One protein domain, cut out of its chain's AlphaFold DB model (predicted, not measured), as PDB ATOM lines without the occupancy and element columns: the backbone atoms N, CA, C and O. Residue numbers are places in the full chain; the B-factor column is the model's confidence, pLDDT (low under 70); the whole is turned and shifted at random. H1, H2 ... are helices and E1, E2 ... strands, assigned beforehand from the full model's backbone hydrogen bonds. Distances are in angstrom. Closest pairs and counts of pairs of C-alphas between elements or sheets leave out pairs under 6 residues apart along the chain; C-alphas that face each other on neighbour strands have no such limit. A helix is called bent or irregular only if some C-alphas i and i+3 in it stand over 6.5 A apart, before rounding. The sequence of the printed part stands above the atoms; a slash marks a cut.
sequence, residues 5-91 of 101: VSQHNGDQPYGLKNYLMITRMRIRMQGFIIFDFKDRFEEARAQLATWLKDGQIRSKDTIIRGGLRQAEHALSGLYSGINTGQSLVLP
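AT A GLANCE: This is residues 5 to 91 of the 101 residues of an uncharacterized protein of Stachybotrys chartarum (strain CBS 109288 / IBT 7711) (UniProt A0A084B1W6). A small unit of two side-by-side parallel strands, E1 and E2, with helix H3 packed along them, forms one end of an open, loosely looped chain. From residue 5 the chain runs out to the short helix H1, whose residues stand free at the far end, then returns through the kinked helix H2, most of which also stands free, to E1. The printed part has 87 residues, with three named helices and two named strands in the order H1, H2, E1, H3, E2, and its class is mixed, helices and strands. It is only just loose, close to extended, with a radius of gyration of the C-alphas of 18.0 A and spans of 49 by 38 by 24 A.

IN THESE COORDINATES: Strand E1, residues 61 to 65, and strand E2, residues 86 to 90, are each 12.4 A long; C-alpha 90 is at (158.742, 171.992, 194.209). H3, residues 67 to 80, measures 20.5 A and is irregular, with C-alphas 69 and 72 7.2 A apart. H2, residues 34 to 53, measures 23.3 A, has a kink of 85 degrees near residue 41, and is irregular, with C-alphas 36 and 39 8.3 A apart. H1, residues 20 to 24, begins at C-alpha 20, (202.977, 166.702, 190.746).

HOW THE PARTS SIT: E1 and E2 are parallel at 23 degrees, with N 62 and O 86 2.8 A apart, within hydrogen-bond range. E1, H3 and E2 form a strand-helix-strand unit, two parallel neighbour strands with a helix between, and its crossover is right-handed. The closest C-alphas of H3 and E2 are those of Gly 67 and Leu 90, 5.3 A apart. H2 is apart from H3 and E2, and H1 is apart from H2, H3 and both strands. Every O i to N i+4 pair is within hydrogen-bond range in H1, against 10 of 16 in H2 and 7 of 10 in H3.

THE WHOLE: The two C-alphas farthest apart, those of Arg 24 and Gly 66, are 50.4 A apart. The printed part has no cut, and none of the links between named elements is long. No printed residue is under 70 in pLDDT.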
ATOM      1  N   VAL A   5     181.534 166.032 196.395       79.19
ATOM      2  CA  VAL A   5     180.197 165.539 196.765       79.19
ATOM      3  C   VAL A   5     179.842 164.227 196.054       79.19
ATOM      4  O   VAL A   5     179.157 163.405 196.648       79.19
ATOM      5  N   SER A   6     180.332 163.964 194.836       77.38
ATOM      6  CA  SER A   6     180.008 162.708 194.135       77.38
ATOM      7  C   SER A   6     180.688 161.476 194.742       77.38
ATOM      8  O   SER A   6     180.279 160.355 194.469       77.38
ATOM      9  N   GLN A   7     181.705 161.669 195.587       76.94
ATOM     10  CA  GLN A   7     182.423 160.583 196.261       76.94
ATOM     11  C   GLN A   7     181.855 160.259 197.651       76.94
ATOM     12  O   GLN A   7     182.415 159.427 198.354       76.94
ATOM     13  N   HIS A   8     180.765 160.915 198.067       74.94
ATOM     14  CA  HIS A   8     180.269 160.853 199.447       74.94
ATOM     15  C   HIS A   8     179.818 159.452 199.886       74.94
ATOM     16  O   HIS A   8     179.966 159.110 201.054       74.94
ATOM     17  N   ASN A   9     179.309 158.644 198.950       73.56
ATOM     18  CA  ASN A   9     178.732 157.321 199.223       73.56
ATOM     19  C   ASN A   9     179.612 156.155 198.727       73.56
ATOM     20  O   ASN A   9     179.134 155.028 198.652       73.56
ATOM     21  N   GLY A  10     180.855 156.412 198.304       72.75
ATOM     22  CA  GLY A  10     181.743 155.371 197.782       72.75
ATOM     23  C   GLY A  10     182.549 154.680 198.883       72.75
ATOM     24  O   GLY A  10     183.128 155.358 199.728       72.75
ATOM     25  N   ASP A  11     182.664 153.349 198.823       76.31
ATOM     26  CA  ASP A  11     183.449 152.552 199.785       76.31
ATOM     27  C   ASP A  11     184.947 152.907 199.786       76.31
ATOM     28  O   ASP A  11     185.642 152.730 200.788       76.31
ATOM     29  N   GLN A  12     185.460 153.409 198.657       81.69
ATOM     30  CA  GLN A  12     186.840 153.865 198.515       81.69
ATOM     31  C   GLN A  12     186.882 155.258 197.873       81.69
ATOM     32  O   GLN A  12     186.486 155.407 196.713       81.69
ATOM     33  N   PRO A  13     187.379 156.288 198.586       77.06
ATOM     34  CA  PRO A  13     187.483 157.628 198.031       77.06
ATOM     35  C   PRO A  13     188.486 157.658 196.874       77.06
ATOM     36  O   PRO A  13     189.581 157.093 196.940       77.06
ATOM     37  N   TYR A  14     188.125 158.361 195.804       82.06
ATOM     38  CA  TYR A  14     188.997 158.527 194.653       82.06
ATOM     39  C   TYR A  14     190.043 159.607 194.948       82.06
ATOM     40  O   TYR A  14     189.745 160.803 195.008       82.06
ATOM     41  N   GLY A  15     191.291 159.171 195.123       83.88
ATOM     42  CA  GLY A  15     192.415 160.040 195.463       83.88
ATOM     43  C   GLY A  15     192.788 161.054 194.375       83.88
ATOM     44  O   GLY A  15     192.511 160.884 193.184       83.88
ATOM     45  N   LEU A  16     193.480 162.118 194.791       85.12
ATOM     46  CA  LEU A  16     193.979 163.152 193.891       85.12
ATOM     47  C   LEU A  16     195.048 162.577 192.946       85.12
ATOM     48  O   LEU A  16     196.120 162.155 193.376       85.12
ATOM     49  N   LYS A  17     194.782 162.614 191.639       88.94
ATOM     50  CA  LYS A  17     195.764 162.260 190.603       88.94
ATOM     51  C   LYS A  17     196.523 163.497 190.128       88.94
ATOM     52  O   LYS A  17     196.030 164.617 190.228       88.94
ATOM     53  N   ASN A  18     197.713 163.286 189.567       90.44
ATOM     54  CA  ASN A  18     198.526 164.332 188.935       90.44
ATOM     55  C   ASN A  18     198.931 165.494 189.861       90.44
ATOM     56  O   ASN A  18     199.220 166.584 189.375       90.44
ATOM     57  N   TYR A  19     199.005 165.286 191.179       90.62
ATOM     58  CA  TYR A  19     199.381 166.341 192.132       90.62
ATOM     59  C   TYR A  19     200.782 166.923 191.865       90.62
ATOM     60  O   TYR A  19     201.023 168.086 192.167       90.62
ATOM     61  N   LEU A  20     201.684 166.177 191.212       93.75
ATOM     62  CA  LEU A  20     202.977 166.702 190.746       93.75
ATOM     63  C   LEU A  20     202.829 167.894 189.783       93.75
ATOM     64  O   LEU A  20     203.719 168.745 189.716       93.75
ATOM     65  N   MET A  21     201.701 168.006 189.070       94.75
ATOM     66  CA  MET A  21     201.409 169.174 188.231       94.75
ATOM     67  C   MET A  21     201.210 170.440 189.056       94.75
ATOM     68  O   MET A  21     201.511 171.522 188.559       94.75
ATOM     69  N   ILE A  22     200.789 170.319 190.320       94.12
ATOM     70  CA  ILE A  22     200.665 171.461 191.229       94.12
ATOM     71  C   ILE A  22     202.027 172.132 191.389       94.12
ATOM     72  O   ILE A  22     202.147 173.334 191.175       94.12
ATOM     73  N   THR A  23     203.074 171.351 191.654       93.44
ATOM     74  CA  THR A  23     204.443 171.866 191.764       93.44
ATOM     75  C   THR A  23     204.983 172.318 190.410       93.44
ATOM     76  O   THR A  23     205.502 173.427 190.295       93.44
ATOM     77  N   ARG A  24     204.830 171.493 189.364       96.88
ATOM     78  CA  ARG A  24     205.378 171.774 188.025       96.88
ATOM     79  C   ARG A  24     204.846 173.081 187.436       96.88
ATOM     80  O   ARG A  24     205.608 173.834 186.842       96.88
ATOM     81  N   MET A  25     203.549 173.332 187.589       96.56
ATOM     82  CA  MET A  25     202.866 174.509 187.043       96.56
ATOM     83  C   MET A  25     202.665 175.613 188.090       96.56
ATOM     84  O   MET A  25     202.051 176.629 187.783       96.56
ATOM     85  N   ARG A  26     203.176 175.425 189.316       94.56
ATOM     86  CA  ARG A  26     203.025 176.361 190.443       94.56
ATOM     87  C   ARG A  26     201.555 176.723 190.721       94.56
ATOM     88  O   ARG A  26     201.216 177.883 190.941       94.56
ATOM     89  N   ILE A  27     200.673 175.725 190.690       95.75
ATOM     90  CA  ILE A  27     199.229 175.890 190.907       95.75
ATOM     91  C   ILE A  27     198.955 176.104 192.400       95.75
ATOM     92  O   ILE A  27     199.512 175.410 193.248       95.75
ATOM     93  N   ARG A  28     198.020 177.003 192.731       92.94
ATOM     94  CA  ARG A  28     197.426 177.091 194.072       92.94
ATOM     95  C   ARG A  28     196.133 176.282 194.122       92.94
ATOM     96  O   ARG A  28     195.150 176.649 193.481       92.94
ATOM     97  N   MET A  29     196.116 175.211 194.911       91.06
ATOM     98  CA  MET A  29     194.907 174.435 195.197       91.06
ATOM     99  C   MET A  29     194.369 174.819 196.576       91.06
ATOM    100  O   MET A  29     195.031 174.589 197.580       91.06
ATOM    101  N   GLN A  30     193.177 175.415 196.623       90.62
ATOM    102  CA  GLN A  30     192.571 175.904 197.864       90.62
ATOM    103  C   GLN A  30     191.101 175.474 197.954       90.62
ATOM    104  O   GLN A  30     190.333 175.600 196.992       90.62
ATOM    105  N   GLY A  31     190.731 174.914 199.106       89.88
ATOM    106  CA  GLY A  31     189.340 174.752 199.525       89.88
ATOM    107  C   GLY A  31     188.861 175.999 200.267       89.88
ATOM    108  O   GLY A  31     189.674 176.761 200.784       89.88
ATOM    109  N   PHE A  32     187.550 176.205 200.314       92.00
ATOM    110  CA  PHE A  32     186.935 177.225 201.157       92.00
ATOM    111  C   PHE A  32     185.594 176.704 201.665       92.00
ATOM    112  O   PHE A  32     184.953 175.889 200.994       92.00
ATOM    113  N   ILE A  33     185.177 177.177 202.835       91.75
ATOM    114  CA  ILE A  33     183.846 176.927 203.373       91.75
ATOM    115  C   ILE A  33     183.080 178.240 203.259       91.75
ATOM    116  O   ILE A  33     183.553 179.288 203.686       91.75
ATOM    117  N   ILE A  34     181.886 178.202 202.664       93.12
ATOM    118  CA  ILE A  34     181.089 179.419 202.440       93.12
ATOM    119  C   ILE A  34     180.813 180.178 203.747       93.12
ATOM    120  O   ILE A  34     180.758 181.402 203.761       93.12
ATOM    121  N   PHE A  35     180.702 179.456 204.861       95.25
ATOM    122  CA  PHE A  35     180.445 180.022 206.179       95.25
ATOM    123  C   PHE A  35     181.591 180.860 206.755       95.25
ATOM    124  O   PHE A  35     181.330 181.634 207.674       95.25
ATOM    125  N   ASP A  36     182.803 180.763 206.204       96.38
ATOM    126  CA  ASP A  36     183.935 181.611 206.596       96.38
ATOM    127  C   ASP A  36     183.761 183.065 206.114       96.38
ATOM    128  O   ASP A  36     184.455 183.956 206.590       96.38
ATOM    129  N   PHE A  37     182.818 183.314 205.194       96.38
ATOM    130  CA  PHE A  37     182.557 184.614 204.561       96.38
ATOM    131  C   PHE A  37     181.141 185.141 204.842       96.38
ATOM    132  O   PHE A  37     180.561 185.859 204.024       96.38
ATOM    133  N   LYS A  38     180.538 184.743 205.971       96.50
ATOM    134  CA  LYS A  38     179.166 185.137 206.353       96.50
ATOM    135  C   LYS A  38     178.954 186.652 206.370       96.50
ATOM    136  O   LYS A  38     177.891 187.122 205.981       96.50
ATOM    137  N   ASP A  39     179.963 187.397 206.803       97.38
ATOM    138  CA  ASP A  39     180.003 188.861 206.834       97.38
ATOM    139  C   ASP A  39     179.822 189.501 205.445       97.38
ATOM    140  O   ASP A  39     179.344 190.627 205.339       97.38
ATOM    141  N   ARG A  40     180.130 188.760 204.375       97.19
ATOM    142  CA  ARG A  40     180.022 189.212 202.982       97.19
ATOM    143  C   ARG A  40     178.781 188.706 202.249       97.19
ATOM    144  O   ARG A  40     178.640 188.940 201.049       97.19
ATOM    145  N   PHE A  41     177.870 188.005 202.924       97.31
ATOM    146  CA  PHE A  41     176.697 187.422 202.260       97.31
ATOM    147  C   PHE A  41     175.761 188.481 201.679       97.31
ATOM    148  O   PHE A  41     175.273 188.299 200.565       97.31
ATOM    149  N   GLU A  42     175.541 189.588 202.387       97.50
ATOM    150  CA  GLU A  42     174.662 190.664 201.910       97.50
ATOM    151  C   GLU A  42     175.240 191.367 200.671       97.50
ATOM    152  O   GLU A  42     174.535 191.552 199.679       97.50
ATOM    153  N   GLU A  43     176.545 191.667 200.686       97.69
ATOM    154  CA  GLU A  43     177.288 192.201 199.533       97.69
ATOM    155  C   GLU A  43     177.136 191.275 198.315       97.69
ATOM    156  O   GLU A  43     176.697 191.699 197.241       97.69
ATOM    157  N   ALA A  44     177.438 189.986 198.501       96.31
ATOM    158  CA  ALA A  44     177.373 188.993 197.437       96.31
ATOM    159  C   ALA A  44     175.948 188.828 196.896       96.31
ATOM    160  O   ALA A  44     175.748 188.754 195.684       96.31
ATOM    161  N   ARG A  45     174.938 188.803 197.772       96.31
ATOM    162  CA  ARG A  45     173.534 188.643 197.378       96.31
ATOM    163  C   ARG A  45     173.053 189.813 196.526       96.31
ATOM    164  O   ARG A  45     172.409 189.577 195.504       96.31
ATOM    165  N   ALA A  46     173.378 191.046 196.915       97.31
ATOM    166  CA  ALA A  46     173.016 192.234 196.148       97.31
ATOM    167  C   ALA A  46     173.653 192.211 194.749       97.31
ATOM    168  O   ALA A  46     172.974 192.440 193.748       97.31
ATOM    169  N   GLN A  47     174.939 191.863 194.665       97.44
ATOM    170  CA  GLN A  47     175.657 191.803 193.395       97.44
ATOM    171  C   GLN A  47     175.138 190.687 192.474       97.44
ATOM    172  O   GLN A  47     174.874 190.931 191.296       97.44
ATOM    173  N   LEU A  48     174.934 189.479 193.011       96.00
ATOM    174  CA  LEU A  48     174.401 188.342 192.257       96.00
ATOM    175  C   LEU A  48     172.988 188.620 191.727       96.00
ATOM    176  O   LEU A  48     172.682 188.247 190.597       96.00
ATOM    177  N   ALA A  49     172.139 189.296 192.509       95.06
ATOM    178  CA  ALA A  49     170.795 189.677 192.077       95.06
ATOM    179  C   ALA A  49     170.829 190.645 190.884       95.06
ATOM    180  O   ALA A  49     170.072 190.465 189.929       95.06
ATOM    181  N   THR A  50     171.736 191.625 190.906       96.94
ATOM    182  CA  THR A  50     171.957 192.540 189.776       96.94
ATOM    183  C   THR A  50     172.405 191.776 188.535       96.94
ATOM    184  O   THR A  50     171.788 191.900 187.484       96.94
ATOM    185  N   TRP A  51     173.411 190.907 188.654       97.06
ATOM    186  CA  TRP A  51     173.890 190.119 187.515       97.06
ATOM    187  C   TRP A  51     172.843 189.167 186.938       97.06
ATOM    188  O   TRP A  51     172.830 188.941 185.729       97.06
ATOM    189  N   LEU A  52     171.963 188.619 187.778       93.75
ATOM    190  CA  LEU A  52     170.840 187.806 187.323       93.75
ATOM    191  C   LEU A  52     169.819 188.658 186.554       93.75
ATOM    192  O   LEU A  52     169.394 188.269 185.469       93.75
ATOM    193  N   LYS A  53     169.462 189.835 187.084       94.19
ATOM    194  CA  LYS A  53     168.528 190.774 186.441       94.19
ATOM    195  C   LYS A  53     169.057 191.288 185.100       94.19
ATOM    196  O   LYS A  53     168.297 191.383 184.141       94.19
ATOM    197  N   ASP A  54     170.353 191.568 185.033       95.94
ATOM    198  CA  ASP A  54     171.033 192.072 183.837       95.94
ATOM    199  C   ASP A  54     171.352 190.957 182.822       95.94
ATOM    200  O   ASP A  54     171.920 191.216 181.761       95.94
ATOM    201  N   GLY A  55     171.026 189.697 183.137       93.56
ATOM    202  CA  GLY A  55     171.260 188.541 182.267       93.56
ATOM    203  C   GLY A  55     172.728 188.116 182.138       93.56
ATOM    204  O   GLY A  55     173.045 187.271 181.296       93.56
ATOM    205  N   GLN A  56     173.621 188.671 182.965       95.31
ATOM    206  CA  GLN A  56     175.038 188.289 183.041       95.31
ATOM    207  C   GLN A  56     175.210 186.897 183.661       95.31
ATOM    208  O   GLN A  56     176.112 186.148 183.288       95.31
ATOM    209  N   ILE A  57     174.311 186.533 184.581       92.94
ATOM    210  CA  ILE A  57     174.166 185.177 185.109       92.94
ATOM    211  C   ILE A  57     172.868 184.584 184.571       92.94
ATOM    212  O   ILE A  57     171.824 185.229 184.584       92.94
ATOM    213  N   ARG A  58     172.928 183.325 184.135       89.81
ATOM    214  CA  ARG A  58     171.748 182.522 183.795       89.81
ATOM    215  C   ARG A  58     171.675 181.345 184.752       89.81
ATOM    216  O   ARG A  58     172.637 180.577 184.833       89.81
ATOM    217  N   SER A  59     170.559 181.199 185.462       86.50
ATOM    218  CA  SER A  59     170.312 179.988 186.239       86.50
ATOM    219  C   SER A  59     169.988 178.832 185.294       86.50
ATOM    220  O   SER A  59     169.388 179.001 184.231       86.50
ATOM    221  N   LYS A  60     170.444 177.643 185.669       89.88
ATOM    222  CA  LYS A  60     170.005 176.386 185.078       89.88
ATOM    223  C   LYS A  60     169.545 175.535 186.232       89.88
ATOM    224  O   LYS A  60     170.341 175.279 187.135       89.88
ATOM    225  N   ASP A  61     168.302 175.095 186.162       90.00
ATOM    226  CA  ASP A  61     167.681 174.364 187.249       90.00
ATOM    227  C   ASP A  61     167.116 173.044 186.731       90.00
ATOM    228  O   ASP A  61     166.542 172.962 185.644       90.00
ATOM    229  N   THR A  62     167.260 172.001 187.536       91.12
ATOM    230  CA  THR A  62     166.571 170.727 187.365       91.12
ATOM    231  C   THR A  62     165.370 170.715 188.300       91.12
ATOM    232  O   THR A  62     165.525 170.634 189.517       91.12
ATOM    233  N   ILE A  63     164.169 170.806 187.730       90.56
ATOM    234  CA  ILE A  63     162.926 170.928 188.497       90.56
ATOM    235  C   ILE A  63     162.279 169.564 188.695       90.56
ATOM    236  O   ILE A  63     161.896 168.896 187.736       90.56
ATOM    237  N   ILE A  64     162.099 169.183 189.956       90.44
ATOM    238  CA  ILE A  64     161.465 167.934 190.365       90.44
ATOM    239  C   ILE A  64     160.124 168.272 191.017       90.44
ATOM    240  O   ILE A  64     160.044 168.967 192.030       90.44
ATOM    241  N   ARG A  65     159.041 167.803 190.398       89.25
ATOM    242  CA  ARG A  65     157.655 168.075 190.807       89.25
ATOM    243  C   ARG A  65     157.109 166.886 191.592       89.25
ATOM    244  O   ARG A  65     157.497 165.757 191.327       89.25
ATOM    245  N   GLY A  66     156.175 167.128 192.511       84.69
ATOM    246  CA  GLY A  66     155.583 166.075 193.354       84.69
ATOM    247  C   GLY A  66     155.877 166.227 194.848       84.69
ATOM    248  O   GLY A  66     155.634 165.303 195.625       84.69
ATOM    249  N   GLY A  67     156.379 167.397 195.259       87.81
ATOM    250  CA  GLY A  67     156.586 167.753 196.656       87.81
ATOM    251  C   GLY A  67     157.659 166.931 197.356       87.81
ATOM    252  O   GLY A  67     158.458 166.231 196.737       87.81
ATOM    253  N   LEU A  68     157.657 167.006 198.687       91.31
ATOM    254  CA  LEU A  68     158.688 166.411 199.541       91.31
ATOM    255  C   LEU A  68     158.864 164.896 199.337       91.31
ATOM    256  O   LEU A  68     159.948 164.376 199.566       91.31
ATOM    257  N   ARG A  69     157.837 164.189 198.840       91.69
ATOM    258  CA  ARG A  69     157.926 162.755 198.506       91.69
ATOM    259  C   ARG A  69     158.991 162.448 197.449       91.69
ATOM    260  O   ARG A  69     159.447 161.318 197.372       91.69
ATOM    261  N   GLN A  70     159.391 163.437 196.653       92.38
ATOM    262  CA  GLN A  70     160.441 163.300 195.647       92.38
ATOM    263  C   GLN A  70     161.842 163.640 196.171       92.38
ATOM    264  O   GLN A  70     162.804 163.530 195.417       92.38
ATOM    265  N   ALA A  71     161.987 164.058 197.433       91.25
ATOM    266  CA  ALA A  71     163.273 164.499 197.974       91.25
ATOM    267  C   ALA A  71     164.332 163.389 197.979       91.25
ATOM    268  O   ALA A  71     165.479 163.650 197.632       91.25
ATOM    269  N   GLU A  72     163.952 162.152 198.309       91.69
ATOM    270  CA  GLU A  72     164.868 161.005 198.281       91.69
ATOM    271  C   GLU A  72     165.382 160.735 196.861       91.69
ATOM    272  O   GLU A  72     166.588 160.644 196.635       91.69
ATOM    273  N   HIS A  73     164.473 160.699 195.884       90.00
ATOM    274  CA  HIS A  73     164.822 160.536 194.476       90.00
ATOM    275  C   HIS A  73     165.707 161.688 193.972       90.00
ATOM    276  O   HIS A  73     166.713 161.453 193.305       90.00
ATOM    277  N   ALA A  74     165.378 162.932 194.336       90.94
ATOM    278  CA  ALA A  74     166.165 164.114 193.997       90.94
ATOM    279  C   ALA A  74     167.587 164.058 194.574       90.94
ATOM    280  O   ALA A  74     168.553 164.359 193.873       90.94
ATOM    281  N   LEU A  75     167.716 163.645 195.837       90.25
ATOM    282  CA  LEU A  75     168.998 163.529 196.523       90.25
ATOM    283  C   LEU A  75     169.846 162.393 195.941       90.25
ATOM    284  O   LEU A  75     171.029 162.589 195.684       90.25
ATOM    285  N   SER A  76     169.247 161.234 195.669       89.12
ATOM    286  CA  SER A  76     169.929 160.136 194.970       89.12
ATOM    287  C   SER A  76     170.411 160.576 193.579       89.12
ATOM    288  O   SER A  76     171.559 160.337 193.196       89.12
ATOM    289  N   GLY A  77     169.572 161.325 192.857       87.12
ATOM    290  CA  GLY A  77     169.913 161.938 191.576       87.12
ATOM    291  C   GLY A  77     171.107 162.902 191.633       87.12
ATOM    292  O   GLY A  77     171.940 162.924 190.727       87.12
ATOM    293  N   LEU A  78     171.235 163.671 192.716       88.56
ATOM    294  CA  LEU A  78     172.357 164.591 192.914       88.56
ATOM    295  C   LEU A  78     173.709 163.859 192.917       88.56
ATOM    296  O   LEU A  78     174.678 164.344 192.336       88.56
ATOM    297  N   TYR A  79     173.775 162.686 193.553       85.69
ATOM    298  CA  TYR A  79     175.006 161.896 193.643       85.69
ATOM    299  C   TYR A  79     175.308 161.101 192.369       85.69
ATOM    300  O   TYR A  79     176.478 160.868 192.068       85.69
ATOM    301  N   SER A  80     174.283 160.719 191.600       84.19
ATOM    302  CA  SER A  80     174.455 160.059 190.297       84.19
ATOM    303  C   SER A  80     174.745 161.032 189.146       84.19
ATOM    304  O   SER A  80     175.074 160.595 188.045       84.19
ATOM    305  N   GLY A  81     174.676 162.346 189.396       82.62
ATOM    306  CA  GLY A  81     175.033 163.383 188.428       82.62
ATOM    307  C   GLY A  81     173.986 163.609 187.336       82.62
ATOM    308  O   GLY A  81     174.320 164.129 186.274       82.62
ATOM    309  N   ILE A  82     172.728 163.226 187.572       82.81
ATOM    310  CA  ILE A  82     171.649 163.384 186.580       82.81
ATOM    311  C   ILE A  82     171.094 164.816 186.515       82.81
ATOM    312  O   ILE A  82     170.393 165.160 185.565       82.81
ATOM    313  N   ASN A  83     171.382 165.667 187.506       84.38
ATOM    314  CA  ASN A  83     170.925 167.056 187.512       84.38
ATOM    315  C   ASN A  83     171.815 167.949 186.636       84.38
ATOM    316  O   ASN A  83     173.038 167.972 186.757       84.38
ATOM    317  N   THR A  84     171.181 168.766 185.799       84.31
ATOM    318  CA  THR A  84     171.841 169.883 185.120       84.31
ATOM    319  C   THR A  84     171.557 171.159 185.904       84.31
ATOM    320  O   THR A  84     170.423 171.637 185.939       84.31
ATOM    321  N   GLY A  85     172.592 171.708 186.542       85.88
ATOM    322  CA  GLY A  85     172.464 172.896 187.386       85.88
ATOM    323  C   GLY A  85     171.800 172.608 188.739       85.88
ATOM    324  O   GLY A  85     171.972 171.518 189.291       85.88
ATOM    325  N   GLN A  86     171.096 173.586 189.312       87.50
ATOM    326  CA  GLN A  86     170.541 173.485 190.664       87.50
ATOM    327  C   GLN A  86     169.317 172.560 190.695       87.50
ATOM    328  O   GLN A  86     168.349 172.774 189.974       87.50
ATOM    329  N   SER A  87     169.334 171.528 191.540       91.12
ATOM    330  CA  SER A  87     168.161 170.666 191.734       91.12
ATOM    331  C   SER A  87     167.166 171.325 192.693       91.12
ATOM    332  O   SER A  87     167.545 171.728 193.795       91.12
ATOM    333  N   LEU A  88     165.903 171.446 192.279       91.38
ATOM    334  CA  LEU A  88     164.826 172.056 193.062       91.38
ATOM    335  C   LEU A  88     163.623 171.113 193.128       91.38
ATOM    336  O   LEU A  88     163.052 170.748 192.101       91.38
ATOM    337  N   VAL A  89     163.204 170.757 194.345       92.31
ATOM    338  CA  VAL A  89     161.976 169.988 194.589       92.31
ATOM    339  C   VAL A  89     160.849 170.960 194.917       92.31
ATOM    340  O   VAL A  89     160.872 171.614 195.960       92.31
ATOM    341  N   LEU A  90     159.856 171.062 194.035       89.50
ATOM    342  CA  LEU A  90     158.742 171.992 194.209       89.50
ATOM    343  C   LEU A  90     157.574 171.340 194.966       89.50
ATOM    344  O   LEU A  90     157.198 170.201 194.656       89.50
ATOM    345  N   PRO A  91     156.947 172.053 195.923       83.88
ATOM    346  CA  PRO A  91     155.722 171.595 196.569       83.88
ATOM    347  C   PRO A  91     154.570 171.502 195.559       83.88
ATOM    348  O   PRO A  91     154.557 172.203 194.547       83.88
TER     349      PRO A  91